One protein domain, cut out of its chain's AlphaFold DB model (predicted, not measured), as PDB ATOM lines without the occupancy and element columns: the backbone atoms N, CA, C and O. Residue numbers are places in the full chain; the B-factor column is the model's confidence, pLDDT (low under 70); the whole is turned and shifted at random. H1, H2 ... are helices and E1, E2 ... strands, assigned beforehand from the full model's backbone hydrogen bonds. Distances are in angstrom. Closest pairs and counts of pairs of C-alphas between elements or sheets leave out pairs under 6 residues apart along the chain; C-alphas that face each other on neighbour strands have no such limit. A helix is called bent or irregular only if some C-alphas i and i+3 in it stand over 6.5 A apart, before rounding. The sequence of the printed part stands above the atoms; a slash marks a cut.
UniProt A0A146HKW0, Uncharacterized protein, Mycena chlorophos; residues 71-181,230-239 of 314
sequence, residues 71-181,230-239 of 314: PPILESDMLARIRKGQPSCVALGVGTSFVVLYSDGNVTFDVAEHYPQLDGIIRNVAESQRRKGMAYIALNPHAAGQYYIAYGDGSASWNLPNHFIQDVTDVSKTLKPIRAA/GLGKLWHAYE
ATOM      1  N   PRO A  71     225.603 216.354 291.003       97.25
ATOM      2  CA  PRO A  71     224.343 216.891 290.502       97.25
ATOM      3  C   PRO A  71     223.761 215.988 289.394       97.25
ATOM      4  O   PRO A  71     224.501 215.629 288.476       97.25
ATOM      5  N   PRO A  72     222.462 215.627 289.417       97.25
ATOM      6  CA  PRO A  72     221.898 214.657 288.467       97.25
ATOM      7  C   PRO A  72     222.085 215.033 286.990       97.25
ATOM      8  O   PRO A  72     222.302 214.164 286.141       97.25
ATOM      9  N   ILE A  73     222.038 216.337 286.687       97.19
ATOM     10  CA  ILE A  73     222.294 216.881 285.345       97.19
ATOM     11  C   ILE A  73     223.746 216.610 284.933       97.19
ATOM     12  O   ILE A  73     223.990 216.117 283.830       97.19
ATOM     13  N   LEU A  74     224.698 216.870 285.835       97.31
ATOM     14  CA  LEU A  74     226.118 216.606 285.616       97.31
ATOM     15  C   LEU A  74     226.385 215.112 285.412       97.31
ATOM     16  O   LEU A  74     227.062 214.737 284.460       97.31
ATOM     17  N   GLU A  75     225.855 214.254 286.286       97.44
ATOM     18  CA  GLU A  75     226.078 212.809 286.191       97.44
ATOM     19  C   GLU A  75     225.557 212.243 284.864       97.44
ATOM     20  O   GLU A  75     226.254 211.474 284.198       97.44
ATOM     21  N   SER A  76     224.366 212.677 284.442       97.25
ATOM     22  CA  SER A  76     223.766 212.258 283.173       97.25
ATOM     23  C   SER A  76     224.599 212.704 281.964       97.25
ATOM     24  O   SER A  76     224.855 211.895 281.068       97.25
ATOM     25  N   ASP A  77     225.065 213.961 281.940       96.00
ATOM     26  CA  ASP A  77     225.931 214.472 280.867       96.00
ATOM     27  C   ASP A  77     227.282 213.741 280.834       96.00
ATOM     28  O   ASP A  77     227.715 213.279 279.773       96.00
ATOM     29  N   MET A  78     227.910 213.540 281.995       95.44
ATOM     30  CA  MET A  78     229.169 212.806 282.106       95.44
ATOM     31  C   MET A  78     229.040 211.374 281.585       95.44
ATOM     32  O   MET A  78     229.870 210.943 280.784       95.44
ATOM     33  N   LEU A  79     227.996 210.638 281.980       95.75
ATOM     34  CA  LEU A  79     227.752 209.274 281.498       95.75
ATOM     35  C   LEU A  79     227.548 209.226 279.976       95.75
ATOM     36  O   LEU A  79     228.040 208.307 279.317       95.75
ATOM     37  N   ALA A  80     226.876 210.227 279.402       95.81
ATOM     38  CA  ALA A  80     226.672 210.329 277.959       95.81
ATOM     39  C   ALA A  80     227.962 210.690 277.194       95.81
ATOM     40  O   ALA A  80     228.145 210.266 276.046       95.81
ATOM     41  N   ARG A  81     228.864 211.466 277.811       94.00
ATOM     42  CA  ARG A  81     230.064 212.016 277.160       94.00
ATOM     43  C   ARG A  81     231.354 211.257 277.418       94.00
ATOM     44  O   ARG A  81     232.243 211.358 276.579       94.00
ATOM     45  N   ILE A  82     231.459 210.458 278.479       92.38
ATOM     46  CA  ILE A  82     232.718 209.802 278.887       92.38
ATOM     47  C   ILE A  82     233.362 208.943 277.782       92.38
ATOM     48  O   ILE A  82     234.572 208.734 277.782       92.38
ATOM     49  N   ARG A  83     232.570 208.468 276.808       91.19
ATOM     50  CA  ARG A  83     233.055 207.722 275.630       91.19
ATOM     51  C   ARG A  83     233.547 208.606 274.476       91.19
ATOM     52  O   ARG A  83     234.267 208.114 273.617       91.19
ATOM     53  N   LYS A  84     233.118 209.869 274.420       91.88
ATOM     54  CA  LYS A  84     233.438 210.837 273.356       91.88
ATOM     55  C   LYS A  84     234.593 211.756 273.748       91.88
ATOM     56  O   LYS A  84     235.456 212.029 272.924       91.88
ATOM     57  N   GLY A  85     234.600 212.214 274.997       90.44
ATOM     58  CA  GLY A  85     235.606 213.121 275.533       90.44
ATOM     59  C   GLY A  85     235.813 212.857 277.017       90.44
ATOM     60  O   GLY A  85     234.852 212.656 277.762       90.44
ATOM     61  N   GLN A  86     237.071 212.839 277.447       93.31
ATOM     62  CA  GLN A  86     237.394 212.646 278.853       93.31
ATOM     63  C   GLN A  86     237.264 213.984 279.592       93.31
ATOM     64  O   GLN A  86     237.802 214.987 279.112       93.31
ATOM     65  N   PRO A  87     236.576 214.032 280.745       95.62
ATOM     66  CA  PRO A  87     236.593 215.213 281.598       95.62
ATOM     67  C   PRO A  87     238.035 215.504 282.027       95.62
ATOM     68  O   PRO A  87     238.676 214.663 282.653       95.62
ATOM     69  N   SER A  88     238.559 216.676 281.679       93.81
ATOM     70  CA  SER A  88     239.908 217.121 282.047       93.81
ATOM     71  C   SER A  88     239.901 217.935 283.343       93.81
ATOM     72  O   SER A  88     240.859 217.901 284.117       93.81
ATOM     73  N   CYS A  89     238.802 218.641 283.610       95.12
ATOM     74  CA  CYS A  89     238.594 219.433 284.813       95.12
ATOM     75  C   CYS A  89     237.116 219.393 285.196       95.12
ATOM     76  O   CYS A  89     236.266 219.685 284.365       95.12
ATOM     77  N   VAL A  90     236.817 219.083 286.454       96.88
ATOM     78  CA  VAL A  90     235.478 219.219 287.038       96.88
ATOM     79  C   VAL A  90     235.588 220.217 288.181       96.88
ATOM     80  O   VAL A  90     236.542 220.147 288.947       96.88
ATOM     81  N   ALA A  91     234.651 221.148 288.289       97.62
ATOM     82  CA  ALA A  91     234.552 222.087 289.395       97.62
ATOM     83  C   ALA A  91     233.133 222.025 289.965       97.62
ATOM     84  O   ALA A  91     232.165 222.147 289.215       97.62
ATOM     85  N   LEU A  92     233.024 221.810 291.275       97.31
ATOM     86  CA  LEU A  92     231.758 221.701 291.998       97.31
ATOM     87  C   LEU A  92     231.605 222.935 292.889       97.31
ATOM     88  O   LEU A  92     232.498 223.241 293.675       97.31
ATOM     89  N   GLY A  93     230.509 223.667 292.716       96.31
ATOM     90  CA  GLY A  93     230.208 224.894 293.447       96.31
ATOM     91  C   GLY A  93     229.095 224.704 294.475       96.31
ATOM     92  O   GLY A  93     228.705 223.584 294.791       96.31
ATOM     93  N   VAL A  94     228.583 225.820 294.990       95.81
ATOM     94  CA  VAL A  94     227.435 225.876 295.904       95.81
ATOM     95  C   VAL A  94     226.190 225.263 295.248       95.81
ATOM     96  O   VAL A  94     225.949 225.425 294.050       95.81
ATOM     97  N   GLY A  95     225.382 224.565 296.050       94.75
ATOM     98  CA  GLY A  95     224.128 223.963 295.596       94.75
ATOM     99  C   GLY A  95     224.365 222.839 294.589       94.75
ATOM    100  O   GLY A  95     225.067 221.871 294.880       94.75
ATOM    101  N   THR A  96     223.757 222.960 293.409       96.31
ATOM    102  CA  THR A  96     223.942 222.038 292.277       96.31
ATOM    103  C   THR A  96     224.849 222.610 291.194       96.31
ATOM    104  O   THR A  96     224.896 222.052 290.101       96.31
ATOM    105  N   SER A  97     225.555 223.716 291.459       97.88
ATOM    106  CA  SER A  97     226.352 224.377 290.431       97.88
ATOM    107  C   SER A  97     227.624 223.608 290.085       97.88
ATOM    108  O   SER A  97     228.337 223.120 290.963       97.88
ATOM    109  N   PHE A  98     227.938 223.522 288.794       98.19
ATOM    110  CA  PHE A  98     229.109 222.799 288.310       98.19
ATOM    111  C   PHE A  98     229.661 223.361 286.999       98.19
ATOM    112  O   PHE A  98     228.946 223.977 286.208       98.19
ATOM    113  N   VAL A  99     230.936 223.073 286.737       98.12
ATOM    114  CA  VAL A  99     231.574 223.250 285.426       98.12
ATOM    115  C   VAL A  99     232.427 222.027 285.108       98.12
ATOM    116  O   VAL A  99     233.199 221.566 285.945       98.12
ATOM    117  N   VAL A 100     232.329 221.526 283.881       97.81
ATOM    118  CA  VAL A 100     233.184 220.472 283.332       97.81
ATOM    119  C   VAL A 100     233.873 220.986 282.083       97.81
ATOM    120  O   VAL A 100     233.216 221.424 281.139       97.81
ATOM    121  N   LEU A 101     235.199 220.894 282.071       96.25
ATOM    122  CA  LEU A 101     236.019 221.032 280.876       96.25
ATOM    123  C   LEU A 101     236.333 219.628 280.361       96.25
ATOM    124  O   LEU A 101     236.790 218.770 281.121       96.25
ATOM    125  N   TYR A 102     236.106 219.402 279.077       95.81
ATOM    126  CA  TYR A 102     236.432 218.154 278.399       95.81
ATOM    127  C   TYR A 102     237.742 218.288 277.613       95.81
ATOM    128  O   TYR A 102     238.178 219.381 277.248       95.81
ATOM    129  N   SER A 103     238.399 217.160 277.353       92.25
ATOM    130  CA  SER A 103     239.665 217.092 276.609       92.25
ATOM    131  C   SER A 103     239.565 217.575 275.156       92.25
ATOM    132  O   SER A 103     240.578 217.915 274.557       92.25
ATOM    133  N   ASP A 104     238.361 217.586 274.586       91.00
ATOM    134  CA  ASP A 104     238.057 218.083 273.239       91.00
ATOM    135  C   ASP A 104     237.834 219.610 273.191       91.00
ATOM    136  O   ASP A 104     237.583 220.167 272.124       91.00
ATOM    137  N   GLY A 105     237.931 220.292 274.339       90.12
ATOM    138  CA  GLY A 105     237.682 221.726 274.475       90.12
ATOM    139  C   GLY A 105     236.215 222.090 274.709       90.12
ATOM    140  O   GLY A 105     235.916 223.271 274.889       90.12
ATOM    141  N   ASN A 106     235.299 221.114 274.746       93.56
ATOM    142  CA  ASN A 106     233.913 221.371 275.113       93.56
ATOM    143  C   ASN A 106     233.789 221.709 276.600       93.56
ATOM    144  O   ASN A 106     234.522 221.202 277.452       93.56
ATOM    145  N   VAL A 107     232.800 222.546 276.907       96.06
ATOM    146  CA  VAL A 107     232.478 222.971 278.268       96.06
ATOM    147  C   VAL A 107     231.011 222.670 278.531       96.06
ATOM    148  O   VAL A 107     230.151 223.005 277.720       96.06
ATOM    149  N   THR A 108     230.714 222.024 279.652       96.94
ATOM    150  CA  THR A 108     229.340 221.830 280.135       96.94
ATOM    151  C   THR A 108     229.237 222.398 281.535       96.94
ATOM    152  O   THR A 108     230.103 222.147 282.366       96.94
ATOM    153  N   PHE A 109     228.225 223.221 281.782       97.75
ATOM    154  CA  PHE A 109     228.133 223.981 283.017       97.75
ATOM    155  C   PHE A 109     226.687 224.296 283.377       97.75
ATOM    156  O   PHE A 109     225.840 224.464 282.500       97.75
ATOM    157  N   ASP A 110     226.455 224.429 284.675       97.69
ATOM    158  CA  ASP A 110     225.252 224.999 285.260       97.69
ATOM    159  C   ASP A 110     225.686 225.848 286.457       97.69
ATOM    160  O   ASP A 110     226.050 225.326 287.507       97.69
ATOM    161  N   VAL A 111     225.775 227.165 286.267       97.19
ATOM    162  CA  VAL A 111     226.275 228.099 287.294       97.19
ATOM    163  C   VAL A 111     225.438 229.373 287.406       97.19
ATOM    164  O   VAL A 111     225.799 230.270 288.163       97.19
ATOM    165  N   ALA A 112     224.334 229.471 286.659       89.19
ATOM    166  CA  ALA A 112     223.589 230.719 286.485       89.19
ATOM    167  C   ALA A 112     223.007 231.255 287.802       89.19
ATOM    168  O   ALA A 112     222.998 232.463 288.022       89.19
ATOM    169  N   GLU A 113     222.572 230.359 288.689       95.94
ATOM    170  CA  GLU A 113     221.970 230.724 289.972       95.94
ATOM    171  C   GLU A 113     222.997 231.289 290.968       95.94
ATOM    172  O   GLU A 113     222.757 232.324 291.586       95.94
ATOM    173  N   HIS A 114     224.164 230.650 291.101       97.44
ATOM    174  CA  HIS A 114     225.127 230.961 292.169       97.44
ATOM    175  C   HIS A 114     226.366 231.739 291.694       97.44
ATOM    176  O   HIS A 114     227.077 232.314 292.517       97.44
ATOM    177  N   TYR A 115     226.659 231.772 290.391       97.94
ATOM    178  CA  TYR A 115     227.849 232.426 289.828       97.94
ATOM    179  C   TYR A 115     227.515 233.197 288.535       97.94
ATOM    180  O   TYR A 115     228.044 232.885 287.465       97.94
ATOM    181  N   PRO A 116     226.685 234.254 288.600       97.56
ATOM    182  CA  PRO A 116     226.228 234.980 287.409       97.56
ATOM    183  C   PRO A 116     227.371 235.635 286.616       97.56
ATOM    184  O   PRO A 116     227.362 235.635 285.386       97.56
ATOM    185  N   GLN A 117     228.403 236.148 287.298       97.25
ATOM    186  CA  GLN A 117     229.584 236.708 286.630       97.25
ATOM    187  C   GLN A 117     230.344 235.636 285.833       97.25
ATOM    188  O   GLN A 117     230.818 235.901 284.728       97.25
ATOM    189  N   LEU A 118     230.434 234.420 286.378       97.12
ATOM    190  CA  LEU A 118     231.080 233.297 285.710       97.12
ATOM    191  C   LEU A 118     230.262 232.807 284.509       97.12
ATOM    192  O   LEU A 118     230.852 232.536 283.466       97.12
ATOM    193  N   ASP A 119     228.932 232.735 284.626       97.56
ATOM    194  CA  ASP A 119     228.041 232.391 283.507       97.56
ATOM    195  C   ASP A 119     228.289 233.326 282.307       97.56
ATOM    196  O   ASP A 119     228.513 232.858 281.188       97.56
ATOM    197  N   GLY A 120     228.393 234.638 282.557       97.25
ATOM    198  CA  GLY A 120     228.733 235.627 281.530       97.25
ATOM    199  C   GLY A 120     230.108 235.411 280.882       97.25
ATOM    200  O   GLY A 120     230.248 235.563 279.667       97.25
ATOM    201  N   ILE A 121     231.121 235.014 281.662       96.38
ATOM    202  CA  ILE A 121     232.469 234.714 281.148       96.38
ATOM    203  C   ILE A 121     232.454 233.456 280.271       96.38
ATOM    204  O   ILE A 121     232.985 233.489 279.162       96.38
ATOM    205  N   ILE A 122     231.831 232.367 280.735       96.56
ATOM    206  CA  ILE A 122     231.801 231.088 280.008       96.56
ATOM    207  C   ILE A 122     231.015 231.226 278.695       96.56
ATOM    208  O   ILE A 122     231.427 230.686 277.667       96.56
ATOM    209  N   ARG A 123     229.910 231.985 278.692       96.94
ATOM    210  CA  ARG A 123     229.116 232.245 277.477       96.94
ATOM    211  C   ARG A 123     229.812 233.170 276.483       96.94
ATOM    212  O   ARG A 123     229.470 233.148 275.300       96.94
ATOM    213  N   ASN A 124     230.799 233.956 276.914       96.44
ATOM    214  CA  ASN A 124     231.603 234.780 276.018       96.44
ATOM    215  C   ASN A 124     232.664 233.928 275.297       96.44
ATOM    216  O   ASN A 124     233.853 233.915 275.635       96.44
ATOM    217  N   VAL A 125     232.210 233.207 274.266       93.19
ATOM    218  CA  VAL A 125     233.045 232.303 273.460       93.19
ATOM    219  C   VAL A 125     234.210 233.047 272.802       93.19
ATOM    220  O   VAL A 125     235.314 232.509 272.746       93.19
ATOM    221  N   ALA A 126     234.004 234.290 272.355       93.69
ATOM    222  CA  ALA A 126     235.040 235.087 271.699       93.69
ATOM    223  C   ALA A 126     236.208 235.409 272.646       93.69
ATOM    224  O   ALA A 126     237.371 235.223 272.288       93.69
ATOM    225  N   GLU A 127     235.907 235.836 273.877       92.31
ATOM    226  CA  GLU A 127     236.927 236.102 274.897       92.31
ATOM    227  C   GLU A 127     237.655 234.814 275.301       92.31
ATOM    228  O   GLU A 127     238.886 234.790 275.371       92.31
ATOM    229  N   SER A 128     236.909 233.721 275.490       91.50
ATOM    230  CA  SER A 128     237.485 232.410 275.804       91.50
ATOM    231  C   SER A 128     238.436 231.931 274.701       91.50
ATOM    232  O   SER A 128     239.542 231.478 274.995       91.50
ATOM    233  N   GLN A 129     238.064 232.082 273.426       91.69
ATOM    234  CA  GLN A 129     238.922 231.731 272.289       91.69
ATOM    235  C   GLN A 129     240.167 232.619 272.201       91.69
ATOM    236  O   GLN A 129     241.262 232.099 271.977       91.69
ATOM    237  N   ARG A 130     240.040 233.935 272.442       94.44
ATOM    238  CA  ARG A 130     241.184 234.866 272.454       94.44
ATOM    239  C   ARG A 130     242.253 234.439 273.463       94.44
ATOM    240  O   ARG A 130     243.441 234.560 273.179       94.44
ATOM    241  N   ARG A 131     241.830 233.890 274.604       94.19
ATOM    242  CA  ARG A 131     242.712 233.401 275.676       94.19
ATOM    243  C   ARG A 131     243.144 231.937 275.519       94.19
ATOM    244  O   ARG A 131     243.669 231.340 276.456       94.19
ATOM    245  N   LYS A 132     242.951 231.347 274.330       94.12
ATOM    246  CA  LYS A 132     243.254 229.936 274.012       94.12
ATOM    247  C   LYS A 132     242.457 228.923 274.848       94.12
ATOM    248  O   LYS A 132     242.954 227.840 275.149       94.12
ATOM    249  N   GLY A 133     241.223 229.267 275.200       93.88
ATOM    250  CA  GLY A 133     240.317 228.432 275.982       93.88
ATOM    251  C   GLY A 133     240.602 228.450 277.484       93.88
ATOM    252  O   GLY A 133     241.585 229.025 277.959       93.88
ATOM    253  N   MET A 134     239.715 227.811 278.244       95.38
ATOM    254  CA  MET A 134     239.897 227.591 279.679       95.38
ATOM    255  C   MET A 134     240.739 226.335 279.894       95.38
ATOM    256  O   MET A 134     240.396 225.260 279.409       95.38
ATOM    257  N   ALA A 135     241.841 226.474 280.625       94.31
ATOM    258  CA  ALA A 135     242.720 225.365 280.978       94.31
ATOM    259  C   ALA A 135     242.340 224.742 282.328       94.31
ATOM    260  O   ALA A 135     242.528 223.545 282.554       94.31
ATOM    261  N   TYR A 136     241.833 225.566 283.241       95.12
ATOM    262  CA  TYR A 136     241.460 225.164 284.588       95.12
ATOM    263  C   TYR A 136     240.355 226.066 285.121       95.12
ATOM    264  O   TYR A 136     240.361 227.273 284.873       95.12
ATOM    265  N   ILE A 137     239.451 225.481 285.902       96.62
ATOM    266  CA  ILE A 137     238.451 226.221 286.658       96.62
ATOM    267  C   ILE A 137     238.283 225.616 288.054       96.62
ATOM    268  O   ILE A 137     238.343 224.399 288.222       96.62
ATOM    269  N   ALA A 138     238.068 226.471 289.047       96.56
ATOM    270  CA  ALA A 138     237.671 226.098 290.395       96.56
ATOM    271  C   ALA A 138     236.512 226.985 290.858       96.56
ATOM    272  O   ALA A 138     236.505 228.194 290.611       96.56
ATOM    273  N   LEU A 139     235.551 226.366 291.539       96.62
ATOM    274  CA  LEU A 139     234.434 227.029 292.202       96.62
ATOM    275  C   LEU A 139     234.604 226.854 293.704       96.62
ATOM    276  O   LEU A 139     235.069 225.807 294.148       96.62
ATOM    277  N   ASN A 140     234.215 227.860 294.481       94.50
ATOM    278  CA  ASN A 140     234.141 227.712 295.926       94.50
ATOM    279  C   ASN A 140     232.821 227.007 296.303       94.50
ATOM    280  O   ASN A 140     231.764 227.583 296.045       94.50
ATOM    281  N   PRO A 141     232.836 225.811 296.920       94.12
ATOM    282  CA  PRO A 141     231.619 225.085 297.291       94.12
ATOM    283  C   PRO A 141     230.888 225.677 298.508       94.12
ATOM    284  O   PRO A 141     229.769 225.256 298.802       94.12
ATOM    285  N   HIS A 142     231.495 226.643 299.208       93.12
ATOM    286  CA  HIS A 142     230.967 227.278 300.419       93.12
ATOM    287  C   HIS A 142     230.503 228.722 300.200       93.12
ATOM    288  O   HIS A 142     229.616 229.189 300.910       93.12
ATOM    289  N   ALA A 143     231.059 229.422 299.208       94.69
ATOM    290  CA  ALA A 143     230.716 230.810 298.917       94.69
ATOM    291  C   ALA A 143     230.313 231.004 297.450       94.69
ATOM    292  O   ALA A 143     231.116 230.842 296.526       94.69
ATOM    293  N   ALA A 144     229.058 231.402 297.241       96.94
ATOM    294  CA  ALA A 144     228.538 231.741 295.922       96.94
ATOM    295  C   ALA A 144     229.305 232.933 295.324       96.94
ATOM    296  O   ALA A 144     229.820 233.797 296.035       96.94
ATOM    297  N   GLY A 145     229.416 232.965 293.998       97.12
ATOM    298  CA  GLY A 145     230.127 234.007 293.263       97.12
ATOM    299  C   GLY A 145     231.655 233.916 293.308       97.12
ATOM    300  O   GLY A 145     232.291 234.579 292.490       97.12
ATOM    301  N   GLN A 146     232.252 233.096 294.182       97.50
ATOM    302  CA  GLN A 146     233.706 232.965 294.277       97.50
ATOM    303  C   GLN A 146     234.260 231.876 293.352       97.50
ATOM    304  O   GLN A 146     233.866 230.710 293.428       97.50
ATOM    305  N   TYR A 147     235.194 232.249 292.479       97.56
ATOM    306  CA  TYR A 147     235.757 231.345 291.475       97.56
ATOM    307  C   TYR A 147     237.180 231.740 291.069       97.56
ATOM    308  O   TYR A 147     237.611 232.881 291.246       97.56
ATOM    309  N   TYR A 148     237.881 230.794 290.446       97.50
ATOM    310  CA  TYR A 148     239.182 230.999 289.814       97.50
ATOM    311  C   TYR A 148     239.235 230.289 288.456       97.50
ATOM    312  O   TYR A 148     238.869 229.120 288.346       97.50
ATOM    313  N   ILE A 149     239.716 230.984 287.427       97.06
ATOM    314  CA  ILE A 149     239.889 230.473 286.062       97.06
ATOM    315  C   ILE A 149     241.335 230.718 285.644       97.06
ATOM    316  O   ILE A 149     241.814 231.849 285.732       97.06
ATOM    317  N   ALA A 150     241.996 229.686 285.120       96.31
ATOM    318  CA  ALA A 150     243.241 229.838 284.374       96.31
ATOM    319  C   ALA A 150     243.000 229.515 282.898       96.31
ATOM    320  O   ALA A 150     242.366 228.509 282.556       96.31
ATOM    321  N   TYR A 151     243.520 230.363 282.022       96.81
ATOM    322  CA  TYR A 151     243.362 230.246 280.579       96.81
ATOM    323  C   TYR A 151     244.597 229.623 279.921       96.81
ATOM    324  O   TYR A 151     245.689 229.581 280.493       96.81
ATOM    325  N   GLY A 152     244.430 229.133 278.691       94.75
ATOM    326  CA  GLY A 152     245.509 228.506 277.924       94.75
ATOM    327  C   GLY A 152     246.654 229.461 277.564       94.75
ATOM    328  O   GLY A 152     247.782 229.019 277.352       94.75
ATOM    329  N   ASP A 153     246.408 230.770 277.520       95.56
ATOM    330  CA  ASP A 153     247.435 231.794 277.300       95.56
ATOM    331  C   ASP A 153     248.294 232.114 278.538       95.56
ATOM    332  O   ASP A 153     249.241 232.887 278.421       95.56
ATOM    333  N   GLY A 154     248.015 231.492 279.689       94.69
ATOM    334  CA  GLY A 154     248.699 231.747 280.959       94.69
ATOM    335  C   GLY A 154     248.101 232.900 281.770       94.69
ATOM    336  O   GLY A 154     248.562 233.156 282.879       94.69
ATOM    337  N   SER A 155     247.072 233.583 281.261       96.31
ATOM    338  CA  SER A 155     246.304 234.551 282.044       96.31
ATOM    339  C   SER A 155     245.352 233.851 283.019       96.31
ATOM    340  O   SER A 155     245.035 232.665 282.883       96.31
ATOM    341  N   ALA A 156     244.859 234.602 284.004       96.88
ATOM    342  CA  ALA A 156     243.864 234.130 284.957       96.88
ATOM    343  C   ALA A 156     242.776 235.185 285.197       96.88
ATOM    344  O   ALA A 156     242.946 236.375 284.923       96.88
ATOM    345  N   SER A 157     241.616 234.750 285.678       97.00
ATOM    346  CA  SER A 157     240.544 235.630 286.151       97.00
ATOM    347  C   SER A 157     239.859 234.993 287.344       97.00
ATOM    348  O   SER A 157     239.654 233.784 287.371       97.00
ATOM    349  N   TRP A 158     239.520 235.803 288.335       97.38
ATOM    350  CA  TRP A 158     239.005 235.313 289.603       97.38
ATOM    351  C   TRP A 158     238.058 236.326 290.232       97.38
ATOM    352  O   TRP A 158     238.128 237.521 289.944       97.38
ATOM    353  N   ASN A 159     237.201 235.829 291.112       97.44
ATOM    354  CA  ASN A 159     236.443 236.626 292.061       97.44
ATOM    355  C   ASN A 159     236.650 235.985 293.432       97.44
ATOM    356  O   ASN A 159     236.142 234.898 293.688       97.44
ATOM    357  N   LEU A 160     237.489 236.592 294.267       95.56
ATOM    358  CA  LEU A 160     237.912 236.045 295.557       95.56
ATOM    359  C   LEU A 160     237.995 237.185 296.583       95.56
ATOM    360  O   LEU A 160     238.203 238.334 296.183       95.56
ATOM    361  N   PRO A 161     237.858 236.897 297.889       96.06
ATOM    362  CA  PRO A 161     238.043 237.892 298.940       96.06
ATOM    363  C   PRO A 161     239.374 238.648 298.827       96.06
ATOM    364  O   PRO A 161     240.398 238.072 298.460       96.06
ATOM    365  N   ASN A 162     239.374 239.928 299.216       96.44
ATOM    366  CA  ASN A 162     240.521 240.828 299.033       96.44
ATOM    367  C   ASN A 162     241.838 240.300 299.616       96.44
ATOM    368  O   ASN A 162     242.903 240.557 299.060       96.44
ATOM    369  N   HIS A 163     241.778 239.546 300.713       94.75
ATOM    370  CA  HIS A 163     242.971 239.010 301.363       94.75
ATOM    371  C   HIS A 163     243.671 237.905 300.553       94.75
ATOM    372  O   HIS A 163     244.853 237.682 300.779       94.75
ATOM    373  N   PHE A 164     243.009 237.282 299.568       91.75
ATOM    374  CA  PHE A 164     243.652 236.326 298.655       91.75
ATOM    375  C   PHE A 164     244.289 236.972 297.429       91.75
ATOM    376  O   PHE A 164     245.027 236.304 296.712       91.75
ATOM    377  N   ILE A 165     244.009 238.247 297.138       93.31
ATOM    378  CA  ILE A 165     244.403 238.857 295.858       93.31
ATOM    379  C   ILE A 165     245.913 238.737 295.622       93.31
ATOM    380  O   ILE A 165     246.321 238.439 294.499       93.31
ATOM    381  N   GLN A 166     246.732 238.918 296.662       95.44
ATOM    382  CA  GLN A 166     248.186 238.815 296.548       95.44
ATOM    383  C   GLN A 166     248.626 237.388 296.191       95.44
ATOM    384  O   GLN A 166     249.312 237.199 295.186       95.44
ATOM    385  N   ASP A 167     248.155 236.387 296.936       92.75
ATOM    386  CA  ASP A 167     248.482 234.978 296.692       92.75
ATOM    387  C   ASP A 167     248.029 234.531 295.297       92.75
ATOM    388  O   ASP A 167     248.763 233.858 294.568       92.75
ATOM    389  N   VAL A 168     246.830 234.954 294.882       91.88
ATOM    390  CA  VAL A 168     246.266 234.607 293.571       91.88
ATOM    391  C   VAL A 168     247.083 235.231 292.457       91.88
ATOM    392  O   VAL A 168     247.362 234.586 291.442       91.88
ATOM    393  N   THR A 169     247.498 236.479 292.653       93.81
ATOM    394  CA  THR A 169     248.358 237.198 291.716       93.81
ATOM    395  C   THR A 169     249.704 236.496 291.579       93.81
ATOM    396  O   THR A 169     250.179 236.300 290.459       93.81
ATOM    397  N   ASP A 170     250.305 236.063 292.684       92.50
ATOM    398  CA  ASP A 170     251.608 235.406 292.667       92.50
ATOM    399  C   ASP A 170     251.554 234.019 292.025       92.50
ATOM    400  O   ASP A 170     252.401 233.707 291.187       92.50
ATOM    401  N   VAL A 171     250.514 233.224 292.291       88.56
ATOM    402  CA  VAL A 171     250.298 231.959 291.569       88.56
ATOM    403  C   VAL A 171     250.060 232.210 290.082       88.56
ATOM    404  O   VAL A 171     250.640 231.514 289.246       88.56
ATOM    405  N   SER A 172     249.282 233.233 289.730       91.12
ATOM    406  CA  SER A 172     248.985 233.557 288.330       91.12
ATOM    407  C   SER A 172     250.240 233.941 287.539       91.12
ATOM    408  O   SER A 172     250.347 233.590 286.368       91.12
ATOM    409  N   LYS A 173     251.250 234.559 288.172       93.50
ATOM    410  CA  LYS A 173     252.560 234.831 287.543       93.50
ATOM    411  C   LYS A 173     253.356 233.564 287.213       93.50
ATOM    412  O   LYS A 173     254.234 233.601 286.355       93.50
ATOM    413  N   THR A 174     253.088 232.452 287.900       91.88
ATOM    414  CA  THR A 174     253.777 231.172 287.654       91.88
ATOM    415  C   THR A 174     253.144 230.353 286.531       91.88
ATOM    416  O   THR A 174     253.741 229.369 286.080       91.88
ATOM    417  N   LEU A 175     251.955 230.748 286.062       91.38
ATOM    418  CA  LEU A 175     251.259 230.055 284.990       91.38
ATOM    419  C   LEU A 175     252.049 230.167 283.688       91.38
ATOM    420  O   LEU A 175     252.382 231.250 283.208       91.38
ATOM    421  N   LYS A 176     252.340 229.011 283.096       93.31
ATOM    422  CA  LYS A 176     252.985 228.931 281.787       93.31
ATOM    423  C   LYS A 176     251.906 228.785 280.717       93.31
ATOM    424  O   LYS A 176     251.040 227.922 280.881       93.31
ATOM    425  N   PRO A 177     251.978 229.548 279.612       93.12
ATOM    426  CA  PRO A 177     251.073 229.359 278.492       93.12
ATOM    427  C   PRO A 177     251.129 227.911 278.008       93.12
ATOM    428  O   PRO A 177     252.210 227.359 277.768       93.12
ATOM    429  N   ILE A 178     249.962 227.302 277.834       88.88
ATOM    430  CA  ILE A 178     249.853 225.989 277.217       88.88
ATOM    431  C   ILE A 178     250.152 226.201 275.736       88.88
ATOM    432  O   ILE A 178     249.456 226.931 275.023       88.88
ATOM    433  N   ARG A 179     251.246 225.599 275.260       80.50
ATOM    434  CA  ARG A 179     251.475 225.514 273.819       80.50
ATOM    435  C   ARG A 179     250.302 224.730 273.264       80.50
ATOM    436  O   ARG A 179     250.103 223.592 273.682       80.50
ATOM    437  N   ALA A 180     249.539 225.344 272.364       64.94
ATOM    438  CA  ALA A 180     248.558 224.618 271.584       64.94
ATOM    439  C   ALA A 180     249.314 223.461 270.926       64.94
ATOM    440  O   ALA A 180     250.100 223.671 270.000       64.94
ATOM    441  N   ALA A 181     249.144 222.247 271.453       58.09
ATOM    442  CA  ALA A 181     249.332 221.068 270.633       58.09
ATOM    443  C   ALA A 181     248.463 221.344 269.402       58.09
ATOM    444  O   ALA A 181     247.344 221.817 269.584       58.09
ATOM    445  N   GLY A 230     251.039 224.983 291.449       34.69
ATOM    446  CA  GLY A 230     250.879 226.344 291.982       34.69
ATOM    447  C   GLY A 230     249.563 226.553 292.741       34.69
ATOM    448  O   GLY A 230     249.522 227.289 293.723       34.69
ATOM    449  N   LEU A 231     248.498 225.865 292.321       46.31
ATOM    450  CA  LEU A 231     247.129 226.093 292.797       46.31
ATOM    451  C   LEU A 231     246.843 225.466 294.168       46.31
ATOM    452  O   LEU A 231     246.013 225.991 294.905       46.31
ATOM    453  N   GLY A 232     247.574 224.414 294.556       45.75
ATOM    454  CA  GLY A 232     247.451 223.825 295.895       45.75
ATOM    455  C   GLY A 232     247.781 224.811 297.025       45.75
ATOM    456  O   GLY A 232     247.174 224.759 298.086       45.75
ATOM    457  N   LYS A 233     248.687 225.773 296.791       42.88
ATOM    458  CA  LYS A 233     249.056 226.783 297.802       42.88
ATOM    459  C   LYS A 233     247.924 227.770 298.111       42.88
ATOM    460  O   LYS A 233     247.786 228.190 299.254       42.88
ATOM    461  N   LEU A 234     247.116 228.111 297.108       42.81
ATOM    462  CA  LEU A 234     245.989 229.039 297.244       42.81
ATOM    463  C   LEU A 234     244.849 228.468 298.079       42.81
ATOM    464  O   LEU A 234     244.248 229.178 298.879       42.81
ATOM    465  N   TRP A 235     244.574 227.178 297.901       46.41
ATOM    466  CA  TRP A 235     243.521 226.494 298.641       46.41
ATOM    467  C   TRP A 235     243.856 226.390 300.141       46.41
ATOM    468  O   TRP A 235     243.010 226.669 300.983       46.41
ATOM    469  N   HIS A 236     245.122 226.141 300.492       40.81
ATOM    470  CA  HIS A 236     245.573 226.110 301.892       40.81
ATOM    471  C   HIS A 236     245.489 227.453 302.623       40.81
ATOM    472  O   HIS A 236     245.158 227.489 303.813       40.81
ATOM    473  N   ALA A 237     245.794 228.558 301.935       39.53
ATOM    474  CA  ALA A 237     245.609 229.894 302.498       39.53
ATOM    475  C   ALA A 237     244.123 230.148 302.806       39.53
ATOM    476  O   ALA A 237     243.799 230.759 303.825       39.53
ATOM    477  N   TYR A 238     243.229 229.627 301.956       40.19
ATOM    478  CA  TYR A 238     241.782 229.750 302.108       40.19
ATOM    479  C   TYR A 238     241.239 228.990 303.320       40.19
ATOM    480  O   TYR A 238     240.573 229.571 304.176       40.19
ATOM    481  N   GLU A 239     241.598 227.717 303.454       45.12
ATOM    482  CA  GLU A 239     241.131 226.873 304.561       45.12
ATOM    483  C   GLU A 239     241.671 227.326 305.927       45.12
ATOM    484  O   GLU A 239     240.957 227.307 306.932       45.12
TER     485      GLU A 239
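What this domain is: This is residues 71 to 181 and 230 to 239 of the 314 residues of an uncharacterized protein of Mycena chlorophos (UniProt A0A146HKW0). Two small three-stranded sheets, E1 E2 E3 and E4 E5 E6, meet along E1 and E4 as a V, and helix H2 sits within the mouth of the V, near both E3 and E6. H1 covers the first sheet, H4 covers the second on the face opposite to H2, and H5 packs along H4; short H3 follows H2 round a corner. The printed part has 121 residues with five named helices and six named strands, in the order H1 E1 E2 E3 H2 H3 E4 E5 E6 H4 H5, and its class is mixed, helices and strands. Each sheet is antiparallel in the order of its strands along the chain, and each is a meander, every strand the antiparallel neighbour of the one before. The whole is compact, with a radius of gyration of the C-alphas of 14.2 A and spans of 40 by 35 by 25 A.

Where its parts are: Find C-alpha 72 at (221.898, 214.657, 288.467); from there H1, residues 72 to 81, runs 14.2 A. Next come E1, residues 87 to 92, 13.2 A long, then E2, residues 98 to 102, and E3, residues 107 to 110. H2 is residues 116 to 123, 10.7 A long, and H3 is residues 125 to 130. Look for C-alpha 134 at (239.897, 227.591, 279.679), where E4, residues 134 to 139, begins its 13.7 A; E5, residues 147 to 151, and E6, residues 156 to 159, follow. H4, residues 162 to 174, is the longest helix by residues, 20.0 A from first to last C-alpha; it is irregular, with C-alphas 163 and 166 7.1 A apart. H5, residues 230 to 239, is 15.9 A long and ends at C-alpha 239, (241.131, 226.873, 304.561).

How they stand to each other: Start with the hairpin E1 and E2, where N 91 and O 99 are 2.8 A apart. In the hairpin E2 and E3, N 100 and O 108 are 2.8 A apart. H1 is on this sheet at a height over the sheet of 9.6 A, over E2 and only just over E3, with 3 C-alphas falling there; it runs along the strands, at 2 degrees to E2 on the local plane. Its closest C-alphas to E2 are those of Leu 74 and Phe 98, 7.4 A apart. H2 only grazes this sheet, with residues 119 to 123. H2 and H3 only just touch, with 3 pairs of C-alphas within 8 A, and touch only at the corner, closest at Ile 122 and Ser 128, 7.2 A. Between the sheets, the closest C-alphas of E1 and E4 are those of Ala 91 and Ala 138, 5.2 A apart. In the hairpin E4 and E5, N 138 and O 148 are 2.9 A apart; in the hairpin E5 and E6, N 149 and O 157 are 2.8 A apart. H2 is on this second sheet, over E5, at a height over the sheet of 10.2 A. H4 is on the opposite face, over E6, at a height over the sheet of 9.6 A. H4 and H5 touch at Val 171 and Gly 230, their closest C-alphas, 5.7 A apart, and run opposite ways at a shallow tilt of 14 degrees. Every O i to N i+4 pair is within hydrogen-bond range in H1, H2 and H3, against 6 of 9 in H4 and 4 of 6 in H5.

The domain as a whole: The two C-alphas farthest apart are those of Arg 83 and His 163, 41.7 A. Residues 182 to 229 are not printed, and C-alphas 181 and 230 are 22.0 A apart across the cut. Of the links that are printed whole, none is long. The mean pLDDT of the printed part is 90.1; look for values under 70 at residues 180 to 181 and 230 to 239, the latter being H5, with a mean of 42.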